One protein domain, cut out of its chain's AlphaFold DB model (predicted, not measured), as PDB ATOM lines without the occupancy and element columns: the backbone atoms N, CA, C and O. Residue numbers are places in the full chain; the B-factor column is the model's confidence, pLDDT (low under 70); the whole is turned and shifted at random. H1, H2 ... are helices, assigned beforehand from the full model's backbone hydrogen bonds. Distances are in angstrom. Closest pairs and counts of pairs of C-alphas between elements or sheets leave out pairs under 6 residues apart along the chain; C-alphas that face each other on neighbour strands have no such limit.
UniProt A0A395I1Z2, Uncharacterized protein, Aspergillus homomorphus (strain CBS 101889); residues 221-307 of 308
ATOM      1  N   ILE A 221     -12.053 -55.430 -16.515       94.88
ATOM      2  CA  ILE A 221     -10.797 -54.764 -16.137       94.88
ATOM      3  C   ILE A 221      -9.715 -54.961 -17.201       94.88
ATOM      4  O   ILE A 221      -9.058 -54.001 -17.581       94.88
ATOM      5  N   GLU A 222      -9.539 -56.171 -17.724       94.88
ATOM      6  CA  GLU A 222      -8.548 -56.480 -18.761       94.88
ATOM      7  C   GLU A 222      -8.884 -55.772 -20.079       94.88
ATOM      8  O   GLU A 222      -8.004 -55.198 -20.722       94.88
ATOM      9  N   ALA A 223     -10.166 -55.722 -20.456       93.75
ATOM     10  CA  ALA A 223     -10.599 -54.941 -21.610       93.75
ATOM     11  C   ALA A 223     -10.348 -53.438 -21.403       93.75
ATOM     12  O   ALA A 223      -9.986 -52.727 -22.340       93.75
ATOM     13  N   HIS A 224     -10.536 -52.940 -20.179       93.38
ATOM     14  CA  HIS A 224     -10.252 -51.554 -19.829       93.38
ATOM     15  C   HIS A 224      -8.748 -51.250 -19.865       93.38
ATOM     16  O   HIS A 224      -8.350 -50.265 -20.481       93.38
ATOM     17  N   MET A 225      -7.916 -52.136 -19.311       94.06
ATOM     18  CA  MET A 225      -6.453 -52.079 -19.394       94.06
ATOM     19  C   MET A 225      -5.975 -51.967 -20.838       94.06
ATOM     20  O   MET A 225      -5.132 -51.122 -21.124       94.06
ATOM     21  N   ALA A 226      -6.528 -52.772 -21.749       92.88
ATOM     22  CA  ALA A 226      -6.166 -52.735 -23.164       92.88
ATOM     23  C   ALA A 226      -6.511 -51.384 -23.818       92.88
ATOM     24  O   ALA A 226      -5.691 -50.825 -24.542       92.88
ATOM     25  N   ARG A 227      -7.692 -50.819 -23.518       92.44
ATOM     26  CA  ARG A 227      -8.092 -49.493 -24.024       92.44
ATOM     27  C   ARG A 227      -7.166 -48.386 -23.517       92.44
ATOM     28  O   ARG A 227      -6.768 -47.526 -24.297       92.44
ATOM     29  N   GLN A 228      -6.822 -48.405 -22.230       93.12
ATOM     30  CA  GLN A 228      -5.933 -47.396 -21.644       93.12
ATOM     31  C   GLN A 228      -4.494 -47.549 -22.133       93.12
ATOM     32  O   GLN A 228      -3.834 -46.553 -22.411       93.12
ATOM     33  N   GLU A 229      -4.029 -48.786 -22.304       93.19
ATOM     34  CA  GLU A 229      -2.740 -49.087 -22.924       93.19
ATOM     35  C   GLU A 229      -2.661 -48.501 -24.341       93.19
ATOM     36  O   GLU A 229      -1.681 -47.842 -24.671       93.19
ATOM     37  N   GLU A 230      -3.702 -48.662 -25.163       91.56
ATOM     38  CA  GLU A 230      -3.733 -48.088 -26.510       91.56
ATOM     39  C   GLU A 230      -3.717 -46.551 -26.493       91.56
ATOM     40  O   GLU A 230      -2.933 -45.941 -27.222       91.56
ATOM     41  N   LYS A 231      -4.540 -45.919 -25.642       91.88
ATOM     42  CA  LYS A 231      -4.545 -44.454 -25.476       91.88
ATOM     43  C   LYS A 231      -3.165 -43.942 -25.059       91.88
ATOM     44  O   LYS A 231      -2.679 -42.961 -25.615       91.88
ATOM     45  N   TRP A 232      -2.520 -44.629 -24.121       94.44
ATOM     46  CA  TRP A 232      -1.182 -44.288 -23.655       94.44
ATOM     47  C   TRP A 232      -0.122 -44.475 -24.747       94.44
ATOM     48  O   TRP A 232       0.714 -43.598 -24.932       94.44
ATOM     49  N   TRP A 233      -0.192 -45.547 -25.544       93.25
ATOM     50  CA  TRP A 233       0.758 -45.769 -26.641       93.25
ATOM     51  C   TRP A 233       0.734 -44.676 -27.706       93.25
ATOM     52  O   TRP A 233       1.786 -44.323 -28.241       93.25
ATOM     53  N   ARG A 234      -0.438 -44.093 -27.978       91.94
ATOM     54  CA  ARG A 234      -0.572 -42.971 -28.922       91.94
ATOM     55  C   ARG A 234       0.225 -41.736 -28.496       91.94
ATOM     56  O   ARG A 234       0.634 -40.967 -29.357       91.94
ATOM     57  N   LEU A 235       0.507 -41.568 -27.202       91.56
ATOM     58  CA  LEU A 235       1.321 -40.455 -26.708       91.56
ATOM     59  C   LEU A 235       2.781 -40.507 -27.179       91.56
ATOM     60  O   LEU A 235       3.448 -39.471 -27.152       91.56
ATOM     61  N   TRP A 236       3.266 -41.690 -27.567       93.25
ATOM     62  CA  TRP A 236       4.674 -41.945 -27.888       93.25
ATOM     63  C   TRP A 236       4.982 -41.946 -29.389       93.25
ATOM     64  O   TRP A 236       6.153 -42.000 -29.758       93.25
ATOM     65  N   ASN A 237       3.954 -41.870 -30.242       93.19
ATOM     66  CA  ASN A 237       4.077 -41.755 -31.699       93.19
ATOM     67  C   ASN A 237       5.135 -42.705 -32.313       93.19
ATOM     68  O   ASN A 237       6.069 -42.272 -32.985       93.19
ATOM     69  N   LEU A 238       5.064 -43.995 -31.963       92.06
ATOM     70  CA  LEU A 238       6.105 -44.975 -32.291       92.06
ATOM     71  C   LEU A 238       6.084 -45.386 -33.772       92.06
ATOM     72  O   LEU A 238       5.008 -45.641 -34.316       92.06
ATOM     73  N   HIS A 239       7.264 -45.559 -34.381       86.31
ATOM     74  CA  HIS A 239       7.415 -46.140 -35.718       86.31
ATOM     75  C   HIS A 239       8.665 -47.041 -35.813       86.31
ATOM     76  O   HIS A 239       9.748 -46.594 -35.442       86.31
ATOM     77  N   PRO A 240       8.554 -48.257 -36.387       84.19
ATOM     78  CA  PRO A 240       7.302 -48.934 -36.734       84.19
ATOM     79  C   PRO A 240       6.498 -49.273 -35.466       84.19
ATOM     80  O   PRO A 240       7.055 -49.596 -34.424       84.19
ATOM     81  N   ASN A 241       5.165 -49.197 -35.522       82.62
ATOM     82  CA  ASN A 241       4.307 -49.524 -34.374       82.62
ATOM     83  C   ASN A 241       4.120 -51.044 -34.227       82.62
ATOM     84  O   ASN A 241       3.005 -51.567 -34.301       82.62
ATOM     85  N   ASP A 242       5.230 -51.753 -34.057       89.50
ATOM     86  CA  ASP A 242       5.279 -53.189 -33.829       89.50
ATOM     87  C   ASP A 242       5.620 -53.527 -32.370       89.50
ATOM     88  O   ASP A 242       5.839 -52.665 -31.515       89.50
ATOM     89  N   GLN A 243       5.592 -54.820 -32.058       89.38
ATOM     90  CA  GLN A 243       5.811 -55.290 -30.698       89.38
ATOM     91  C   GLN A 243       7.256 -55.058 -30.230       89.38
ATOM     92  O   GLN A 243       7.448 -54.707 -29.070       89.38
ATOM     93  N   GLU A 244       8.255 -55.242 -31.093       92.25
ATOM     94  CA  GLU A 244       9.672 -55.087 -30.737       92.25
ATOM     95  C   GLU A 244       9.986 -53.631 -30.379       92.25
ATOM     96  O   GLU A 244      10.465 -53.353 -29.279       92.25
ATOM     97  N   THR A 245       9.571 -52.696 -31.234       93.75
ATOM     98  CA  THR A 245       9.724 -51.253 -31.022       93.75
ATOM     99  C   THR A 245       9.030 -50.804 -29.739       93.75
ATOM    100  O   THR A 245       9.594 -50.048 -28.950       93.75
ATOM    101  N   ARG A 246       7.826 -51.320 -29.465       94.44
ATOM    102  CA  ARG A 246       7.114 -51.059 -28.207       94.44
ATOM    103  C   ARG A 246       7.870 -51.556 -26.973       94.44
ATOM    104  O   ARG A 246       7.854 -50.878 -25.947       94.44
ATOM    105  N   TYR A 247       8.505 -52.726 -27.038       94.69
ATOM    106  CA  TYR A 247       9.301 -53.261 -25.928       94.69
ATOM    107  C   TYR A 247      10.540 -52.407 -25.646       94.69
ATOM    108  O   TYR A 247      10.800 -52.104 -24.479       94.69
ATOM    109  N   GLU A 248      11.266 -52.006 -26.689       95.31
ATOM    110  CA  GLU A 248      12.453 -51.155 -26.558       95.31
ATOM    111  C   GLU A 248      12.084 -49.752 -26.064       95.31
ATOM    112  O   GLU A 248      12.644 -49.268 -25.076       95.31
ATOM    113  N   ALA A 249      11.053 -49.138 -26.650       95.81
ATOM    114  CA  ALA A 249      10.543 -47.850 -26.196       95.81
ATOM    115  C   ALA A 249      10.106 -47.902 -24.723       95.81
ATOM    116  O   ALA A 249      10.485 -47.032 -23.940       95.81
ATOM    117  N   LEU A 250       9.377 -48.948 -24.308       95.94
ATOM    118  CA  LEU A 250       8.988 -49.135 -22.907       95.94
ATOM    119  C   LEU A 250      10.206 -49.210 -21.979       95.94
ATOM    120  O   LEU A 250      10.174 -48.655 -20.882       95.94
ATOM    121  N   ALA A 251      11.265 -49.909 -22.396       95.81
ATOM    122  CA  ALA A 251      12.486 -50.040 -21.610       95.81
ATOM    123  C   ALA A 251      13.177 -48.685 -21.407       95.81
ATOM    124  O   ALA A 251      13.584 -48.379 -20.285       95.81
ATOM    125  N   VAL A 252      13.247 -47.858 -22.452       96.50
ATOM    126  CA  VAL A 252      13.779 -46.490 -22.362       96.50
ATOM    127  C   VAL A 252      12.896 -45.629 -21.456       96.50
ATOM    128  O   VAL A 252      13.409 -45.015 -20.520       96.50
ATOM    129  N   ILE A 253      11.573 -45.645 -21.664       95.69
ATOM    130  CA  ILE A 253      10.616 -44.863 -20.869       95.69
ATOM    131  C   ILE A 253      10.750 -45.191 -19.383       95.69
ATOM    132  O   ILE A 253      11.004 -44.297 -18.578       95.69
ATOM    133  N   GLN A 254      10.670 -46.471 -19.020       94.56
ATOM    134  CA  GLN A 254      10.734 -46.910 -17.624       94.56
ATOM    135  C   GLN A 254      12.143 -46.789 -17.023       94.56
ATOM    136  O   GLN A 254      12.285 -46.692 -15.807       94.56
ATOM    137  N   SER A 255      13.200 -46.744 -17.842       95.44
ATOM    138  CA  SER A 255      14.547 -46.429 -17.353       95.44
ATOM    139  C   SER A 255      14.688 -44.966 -16.927       95.44
ATOM    140  O   SER A 255      15.530 -44.679 -16.075       95.44
ATOM    141  N   ARG A 256      13.938 -44.043 -17.540       95.12
ATOM    142  CA  ARG A 256      13.960 -42.607 -17.211       95.12
ATOM    143  C   ARG A 256      12.915 -42.258 -16.156       95.12
ATOM    144  O   ARG A 256      13.211 -41.518 -15.225       95.12
ATOM    145  N   PHE A 257      11.728 -42.839 -16.289       94.44
ATOM    146  CA  PHE A 257      10.567 -42.621 -15.436       94.44
ATOM    147  C   PHE A 257       9.983 -43.980 -15.021       94.44
ATOM    148  O   PHE A 257       9.066 -44.480 -15.671       94.44
ATOM    149  N   PRO A 258      10.508 -44.605 -13.951       92.19
ATOM    150  CA  PRO A 258      10.102 -45.952 -13.531       92.19
ATOM    151  C   PRO A 258       8.606 -46.110 -13.247       92.19
ATOM    152  O   PRO A 258       8.051 -47.188 -13.452       92.19
ATOM    153  N   ASP A 259       7.955 -45.033 -12.810       90.25
ATOM    154  CA  ASP A 259       6.530 -45.017 -12.473       90.25
ATOM    155  C   ASP A 259       5.624 -44.746 -13.683       90.25
ATOM    156  O   ASP A 259       4.404 -44.860 -13.571       90.25
ATOM    157  N   GLU A 260       6.198 -44.413 -14.844       93.94
ATOM    158  CA  GLU A 260       5.419 -44.117 -16.039       93.94
ATOM    159  C   GLU A 260       4.744 -45.385 -16.583       93.94
ATOM    160  O   GLU A 260       5.375 -46.421 -16.838       93.94
ATOM    161  N   LYS A 261       3.424 -45.284 -16.747       93.88
ATOM    162  CA  LYS A 261       2.529 -46.350 -17.200       93.88
ATOM    163  C   LYS A 261       1.191 -45.755 -17.656       93.88
ATOM    164  O   LYS A 261       0.865 -44.635 -17.256       93.88
ATOM    165  N   PRO A 262       0.355 -46.526 -18.375       94.44
ATOM    166  CA  PRO A 262      -1.035 -46.156 -18.579       94.44
ATOM    167  C   PRO A 262      -1.769 -45.982 -17.245       94.44
ATOM    168  O   PRO A 262      -1.675 -46.821 -16.336       94.44
ATOM    169  N   LEU A 263      -2.534 -44.901 -17.152       93.44
ATOM    170  CA  LEU A 263      -3.487 -44.693 -16.073       93.44
ATOM    171  C   LEU A 263      -4.792 -45.425 -16.367       93.44
ATOM    172  O   LEU A 263      -5.418 -45.214 -17.404       93.44
ATOM    173  N   LEU A 264      -5.211 -46.282 -15.439       91.75
ATOM    174  CA  LEU A 264      -6.459 -47.024 -15.550       91.75
ATOM    175  C   LEU A 264      -7.650 -46.096 -15.341       91.75
ATOM    176  O   LEU A 264      -8.550 -46.049 -16.170       91.75
ATOM    177  N   TRP A 265      -7.625 -45.295 -14.282       90.31
ATOM    178  CA  TRP A 265      -8.750 -44.480 -13.832       90.31
ATOM    179  C   TRP A 265      -8.469 -42.982 -13.994       90.31
ATOM    180  O   TRP A 265      -8.898 -42.169 -13.170       90.31
ATOM    181  N   ALA A 266      -7.743 -42.619 -15.058       83.81
ATOM    182  CA  ALA A 266      -7.372 -41.247 -15.387       83.81
ATOM    183  C   ALA A 266      -8.553 -40.271 -15.260       83.81
ATOM    184  O   ALA A 266      -9.594 -40.432 -15.902       83.81
ATOM    185  N   LYS A 267      -8.368 -39.206 -14.476       74.06
ATOM    186  CA  LYS A 267      -9.315 -38.088 -14.420       74.06
ATOM    187  C   LYS A 267      -8.972 -37.105 -15.539       74.06
ATOM    188  O   LYS A 267      -7.842 -36.635 -15.607       74.06
ATOM    189  N   GLY A 268      -9.936 -36.789 -16.402       71.81
ATOM    190  CA  GLY A 268      -9.741 -35.814 -17.485       71.81
ATOM    191  C   GLY A 268      -9.113 -36.372 -18.768       71.81
ATOM    192  O   GLY A 268      -8.605 -35.599 -19.568       71.81
ATOM    193  N   GLY A 269      -9.137 -37.693 -18.977       73.31
ATOM    194  CA  GLY A 269      -8.817 -38.315 -20.271       73.31
ATOM    195  C   GLY A 269      -7.329 -38.518 -20.584       73.31
ATOM    196  O   GLY A 269      -7.014 -39.360 -21.422       73.31
ATOM    197  N   THR A 270      -6.411 -37.835 -19.893       81.38
ATOM    198  CA  THR A 270      -4.961 -38.007 -20.090       81.38
ATOM    199  C   THR A 270      -4.467 -39.326 -19.482       81.38
ATOM    200  O   THR A 270      -4.538 -39.491 -18.265       81.38
ATOM    201  N   PRO A 271      -3.910 -40.266 -20.268       89.31
ATOM    202  CA  PRO A 271      -3.588 -41.607 -19.782       89.31
ATOM    203  C   PRO A 271      -2.214 -41.705 -19.086       89.31
ATOM    204  O   PRO A 271      -1.679 -42.802 -18.972       89.31
ATOM    205  N   SER A 272      -1.623 -40.589 -18.646       90.75
ATOM    206  CA  SER A 272      -0.271 -40.499 -18.071       90.75
ATOM    207  C   SER A 272      -0.204 -39.415 -16.986       90.75
ATOM    208  O   SER A 272      -0.932 -38.423 -17.060       90.75
ATOM    209  N   LEU A 273       0.673 -39.596 -15.988       89.19
ATOM    210  CA  LEU A 273       1.011 -38.562 -14.994       89.19
ATOM    211  C   LEU A 273       2.219 -37.711 -15.412       89.19
ATOM    212  O   LEU A 273       2.514 -36.712 -14.755       89.19
ATOM    213  N   MET A 274       2.930 -38.097 -16.473       91.69
ATOM    214  CA  MET A 274       4.104 -37.379 -16.952       91.69
ATOM    215  C   MET A 274       3.720 -35.994 -17.466       91.69
ATOM    216  O   MET A 274       2.771 -35.834 -18.238       91.69
ATOM    217  N   CYS A 275       4.491 -34.978 -17.070       90.94
ATOM    218  CA  CYS A 275       4.261 -33.636 -17.578       90.94
ATOM    219  C   CYS A 275       4.598 -33.555 -19.073       90.94
ATOM    220  O   CYS A 275       5.458 -34.272 -19.589       90.94
ATOM    221  N   GLU A 276       3.941 -32.638 -19.783       90.06
ATOM    222  CA  GLU A 276       4.126 -32.494 -21.227       90.06
ATOM    223  C   GLU A 276       5.586 -32.217 -21.609       90.06
ATOM    224  O   GLU A 276       6.092 -32.797 -22.567       90.06
ATOM    225  N   LYS A 277       6.291 -31.391 -20.828       92.38
ATOM    226  CA  LYS A 277       7.703 -31.067 -21.065       92.38
ATOM    227  C   LYS A 277       8.593 -32.313 -21.040       92.38
ATOM    228  O   LYS A 277       9.407 -32.488 -21.946       92.38
ATOM    229  N   ASP A 278       8.439 -33.158 -20.024       94.62
ATOM    230  CA  ASP A 278       9.235 -34.378 -19.868       94.62
ATOM    231  C   ASP A 278       8.906 -35.380 -20.974       94.62
ATOM    232  O   ASP A 278       9.809 -35.926 -21.612       94.62
ATOM    233  N   ARG A 279       7.613 -35.528 -21.292       94.19
ATOM    234  CA  ARG A 279       7.142 -36.381 -22.386       94.19
ATOM    235  C   ARG A 279       7.699 -35.941 -23.737       94.19
ATOM    236  O   ARG A 279       8.167 -36.778 -24.500       94.19
ATOM    237  N   LEU A 280       7.698 -34.640 -24.035       94.06
ATOM    238  CA  LEU A 280       8.275 -34.090 -25.267       94.06
ATOM    239  C   LEU A 280       9.793 -34.295 -25.336       94.06
ATOM    240  O   LEU A 280      10.323 -34.572 -26.412       94.06
ATOM    241  N   GLY A 281      10.495 -34.171 -24.207       94.12
ATOM    242  CA  GLY A 281      11.923 -34.480 -24.123       94.12
ATOM    243  C   GLY A 281      12.206 -35.942 -24.462       94.12
ATOM    244  O   GLY A 281      13.048 -36.229 -25.312       94.12
ATOM    245  N   LEU A 282      11.444 -36.854 -23.859       95.00
ATOM    246  CA  LEU A 282      11.588 -38.291 -24.065       95.00
ATOM    247  C   LEU A 282      11.160 -38.737 -25.470       95.00
ATOM    248  O   LEU A 282      11.818 -39.577 -26.069       95.00
ATOM    249  N   LEU A 283      10.123 -38.125 -26.049       95.44
ATOM    250  CA  LEU A 283       9.737 -38.324 -27.452       95.44
ATOM    251  C   LEU A 283      10.879 -37.993 -28.418       95.44
ATOM    252  O   LEU A 283      11.113 -38.729 -29.372       95.44
ATOM    253  N   ARG A 284      11.617 -36.902 -28.170       94.88
ATOM    254  CA  ARG A 284      12.798 -36.550 -28.975       94.88
ATOM    255  C   ARG A 284      13.922 -37.570 -28.796       94.88
ATOM    256  O   ARG A 284      14.567 -37.914 -29.779       94.88
ATOM    257  N   GLU A 285      14.147 -38.062 -27.576       95.12
ATOM    258  CA  GLU A 285      15.123 -39.131 -27.311       95.12
ATOM    259  C   GLU A 285      14.754 -40.417 -28.067       95.12
ATOM    260  O   GLU A 285      15.579 -40.950 -28.806       95.12
ATOM    261  N   LEU A 286      13.498 -40.861 -27.969       95.88
ATOM    262  CA  LEU A 286      12.986 -42.027 -28.693       95.88
ATOM    263  C   LEU A 286      13.088 -41.855 -30.215       95.88
ATOM    264  O   LEU A 286      13.417 -42.813 -30.912       95.88
ATOM    265  N   ALA A 287      12.854 -40.647 -30.735       94.88
ATOM    266  CA  ALA A 287      13.004 -40.356 -32.158       94.88
ATOM    267  C   ALA A 287      14.465 -40.432 -32.623       94.88
ATOM    268  O   ALA A 287      14.753 -41.022 -33.662       94.88
ATOM    269  N   LEU A 288      15.407 -39.918 -31.827       95.44
ATOM    270  CA  LEU A 288      16.844 -40.065 -32.097       95.44
ATOM    271  C   LEU A 288      17.300 -41.531 -32.060       95.44
ATOM    272  O   LEU A 288      18.234 -41.894 -32.771       95.44
ATOM    273  N   MET A 289      16.640 -42.369 -31.257       94.56
ATOM    274  CA  MET A 289      16.869 -43.818 -31.199       94.56
ATOM    275  C   MET A 289      16.151 -44.597 -32.314       94.56
ATOM    276  O   MET A 289      16.341 -45.805 -32.424       94.56
ATOM    277  N   GLY A 290      15.347 -43.928 -33.149       93.62
ATOM    278  CA  GLY A 290      14.609 -44.554 -34.247       93.62
ATOM    279  C   GLY A 290      13.356 -45.324 -33.820       93.62
ATOM    280  O   GLY A 290      12.857 -46.121 -34.605       93.62
ATOM    281  N   TYR A 291      12.852 -45.103 -32.602       94.19
ATOM    282  CA  TYR A 291      11.643 -45.762 -32.092       94.19
ATOM    283  C   TYR A 291      10.367 -44.932 -32.280       94.19
ATOM    284  O   TYR A 291       9.267 -45.464 -32.155       94.19
ATOM    285  N   SER A 292      10.491 -43.627 -32.532       94.00
ATOM    286  CA  SER A 292       9.376 -42.675 -32.604       94.00
ATOM    287  C   SER A 292       9.538 -41.717 -33.781       94.00
ATOM    288  O   SER A 292      10.653 -41.356 -34.144       94.00
ATOM    289  N   GLU A 293       8.426 -41.249 -34.342       91.12
ATOM    290  CA  GLU A 293       8.419 -40.138 -35.306       91.12
ATOM    291  C   GLU A 293       8.596 -38.771 -34.616       91.12
ATOM    292  O   GLU A 293       8.736 -37.739 -35.270       91.12
ATOM    293  N   GLY A 294       8.641 -38.757 -33.279       87.69
ATOM    294  CA  GLY A 294       8.788 -37.559 -32.466       87.69
ATOM    295  C   GLY A 294       7.450 -36.882 -32.154       87.69
ATOM    296  O   GLY A 294       6.381 -37.469 -32.346       87.69
ATOM    297  N   PRO A 295       7.483 -35.657 -31.599       86.44
ATOM    298  CA  PRO A 295       6.274 -34.917 -31.262       86.44
ATOM    299  C   PRO A 295       5.386 -34.658 -32.484       86.44
ATOM    300  O   PRO A 295       5.866 -34.163 -33.501       86.44
ATOM    301  N   LEU A 296       4.087 -34.932 -32.345       74.88
ATOM    302  CA  LEU A 296       3.072 -34.550 -33.331       74.88
ATOM    303  C   LEU A 296       3.037 -33.018 -33.491       74.88
ATOM    304  O   LEU A 296       3.236 -32.284 -32.518       74.88
ATOM    305  N   GLY A 297       2.776 -32.529 -34.707       62.28
ATOM    306  CA  GLY A 297       2.604 -31.094 -34.965       62.28
ATOM    307  C   GLY A 297       1.385 -30.518 -34.229       62.28
ATOM    308  O   GLY A 297       0.448 -31.246 -33.904       62.28
ATOM    309  N   GLU A 298       1.365 -29.200 -33.987       48.34
ATOM    310  CA  GLU A 298       0.373 -28.499 -33.139       48.34
ATOM    311  C   GLU A 298      -1.116 -28.738 -33.510       48.34
ATOM    312  O   GLU A 298      -1.992 -28.471 -32.693       48.34
ATOM    313  N   GLY A 299      -1.426 -29.291 -34.693       48.03
ATOM    314  CA  GLY A 299      -2.789 -29.609 -35.150       48.03
ATOM    315  C   GLY A 299      -3.297 -31.041 -34.891       48.03
ATOM    316  O   GLY A 299      -4.503 -31.257 -34.936       48.03
ATOM    317  N   GLU A 300      -2.428 -32.015 -34.596       51.44
ATOM    318  CA  GLU A 300      -2.822 -33.425 -34.363       51.44
ATOM    319  C   GLU A 300      -2.985 -33.764 -32.870       51.44
ATOM    320  O   GLU A 300      -3.689 -34.708 -32.506       51.44
ATOM    321  N   SER A 301      -2.404 -32.945 -31.986       45.84
ATOM    322  CA  SER A 301      -2.470 -33.099 -30.522       45.84
ATOM    323  C   SER A 301      -3.904 -32.997 -29.959       45.84
ATOM    324  O   SER A 301      -4.260 -33.688 -29.001       45.84
ATOM    325  N   ALA A 302      -4.768 -32.197 -30.597       39.28
ATOM    326  CA  ALA A 302      -6.165 -32.011 -30.189       39.28
ATOM    327  C   ALA A 302      -7.040 -33.263 -30.414       39.28
ATOM    328  O   ALA A 302      -7.976 -33.511 -29.663       39.28
ATOM    329  N   ALA A 303      -6.713 -34.111 -31.395       44.44
ATOM    330  CA  ALA A 303      -7.495 -35.317 -31.687       44.44
ATOM    331  C   ALA A 303      -7.217 -36.476 -30.707       44.44
ATOM    332  O   ALA A 303      -8.048 -37.370 -30.544       44.44
ATOM    333  N   VAL A 304      -6.057 -36.474 -30.039       49.44
ATOM    334  CA  VAL A 304      -5.675 -37.510 -29.059       49.44
ATOM    335  C   VAL A 304      -6.361 -37.285 -27.705       49.44
ATOM    336  O   VAL A 304      -6.583 -38.242 -26.964       49.44
ATOM    337  N   THR A 305      -6.733 -36.040 -27.401       44.84
ATOM    338  CA  THR A 305      -7.375 -35.637 -26.139       44.84
ATOM    339  C   THR A 305      -8.907 -35.734 -26.175       44.84
ATOM    340  O   THR A 305      -9.503 -36.018 -25.140       44.84
ATOM    341  N   ASP A 306      -9.534 -35.618 -27.353       38.44
ATOM    342  CA  ASP A 306     -11.001 -35.583 -27.521       38.44
ATOM    343  C   ASP A 306     -11.690 -36.946 -27.746       38.44
ATOM    344  O   ASP A 306     -12.911 -37.021 -27.886       38.44
ATOM    345  N   ALA A 307     -10.956 -38.062 -27.742       37.78
ATOM    346  CA  ALA A 307     -11.564 -39.397 -27.759       37.78
ATOM    347  C   ALA A 307     -11.965 -39.833 -26.332       37.78
ATOM    348  O   ALA A 307     -11.350 -40.736 -25.741       37.78
TER     349      ALA A 307
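Overview. This is residues 221 to 307 of the 308 residues of an uncharacterized protein of Aspergillus homomorphus (strain CBS 101889) (UniProt A0A395I1Z2). Look for a small helical domain with much loop: H2 and H3 stand steeply to each other at one end, and H1 points in from the other end. Residues 257 to 275 swing out from H2, pass beside H1 and turn back to H3, while the tail after H3 folds back to bring the short H4 near the inner end of H1. The printed part has 87 residues with four named helices, H1, H2, H3 and H4 along the chain, and no named strand; its class is all helix. It is compact, with a radius of gyration of the C-alphas of 12.4 A and spans of 33 by 28 by 22 A.

Arrangement. Start at H2, residues 243 to 256, which only just touches H3, residues 276 to 288, with 3 pairs of C-alphas within 8 A. The closest C-alphas are those of Ala 249 and Leu 286, 6.8 A apart; H2 touches with residues 249 to 253 alone, H3 with 282 to 286 alone. They run opposite ways at a steep tilt of 51 degrees. H1, residues 221 to 234, is only just apart from H2, the closest C-alphas being 8.4 A apart, and is apart from H3. H4, residues 301 to 305, is close to H1 but not clearly touching, the closest C-alphas, those of Arg 234 and Val 304, being 7.5 A apart. In H1, H2 and H3 every O i to N i+4 pair is within hydrogen-bond range; in H4 0 of 1 is, beside 1 of 2 O i to N i+3 pairs.

Along the chain. Find C-alpha 221 at (-10.797, -54.764, -16.137); from there H1 runs 20.2 A to C-alpha 234. H2 is also 20.2 A long, H3 18.4 A. H4 ends at C-alpha 305, (-7.375, -35.637, -26.139).

Size, cuts and confidence. The C-alphas of Ile 221 and Leu 288 are the two farthest apart, 35.1 A. The printed part has no cut; the links H2 to H3 and H3 to H4 are long. Residues 297 to 307 have pLDDT under 70.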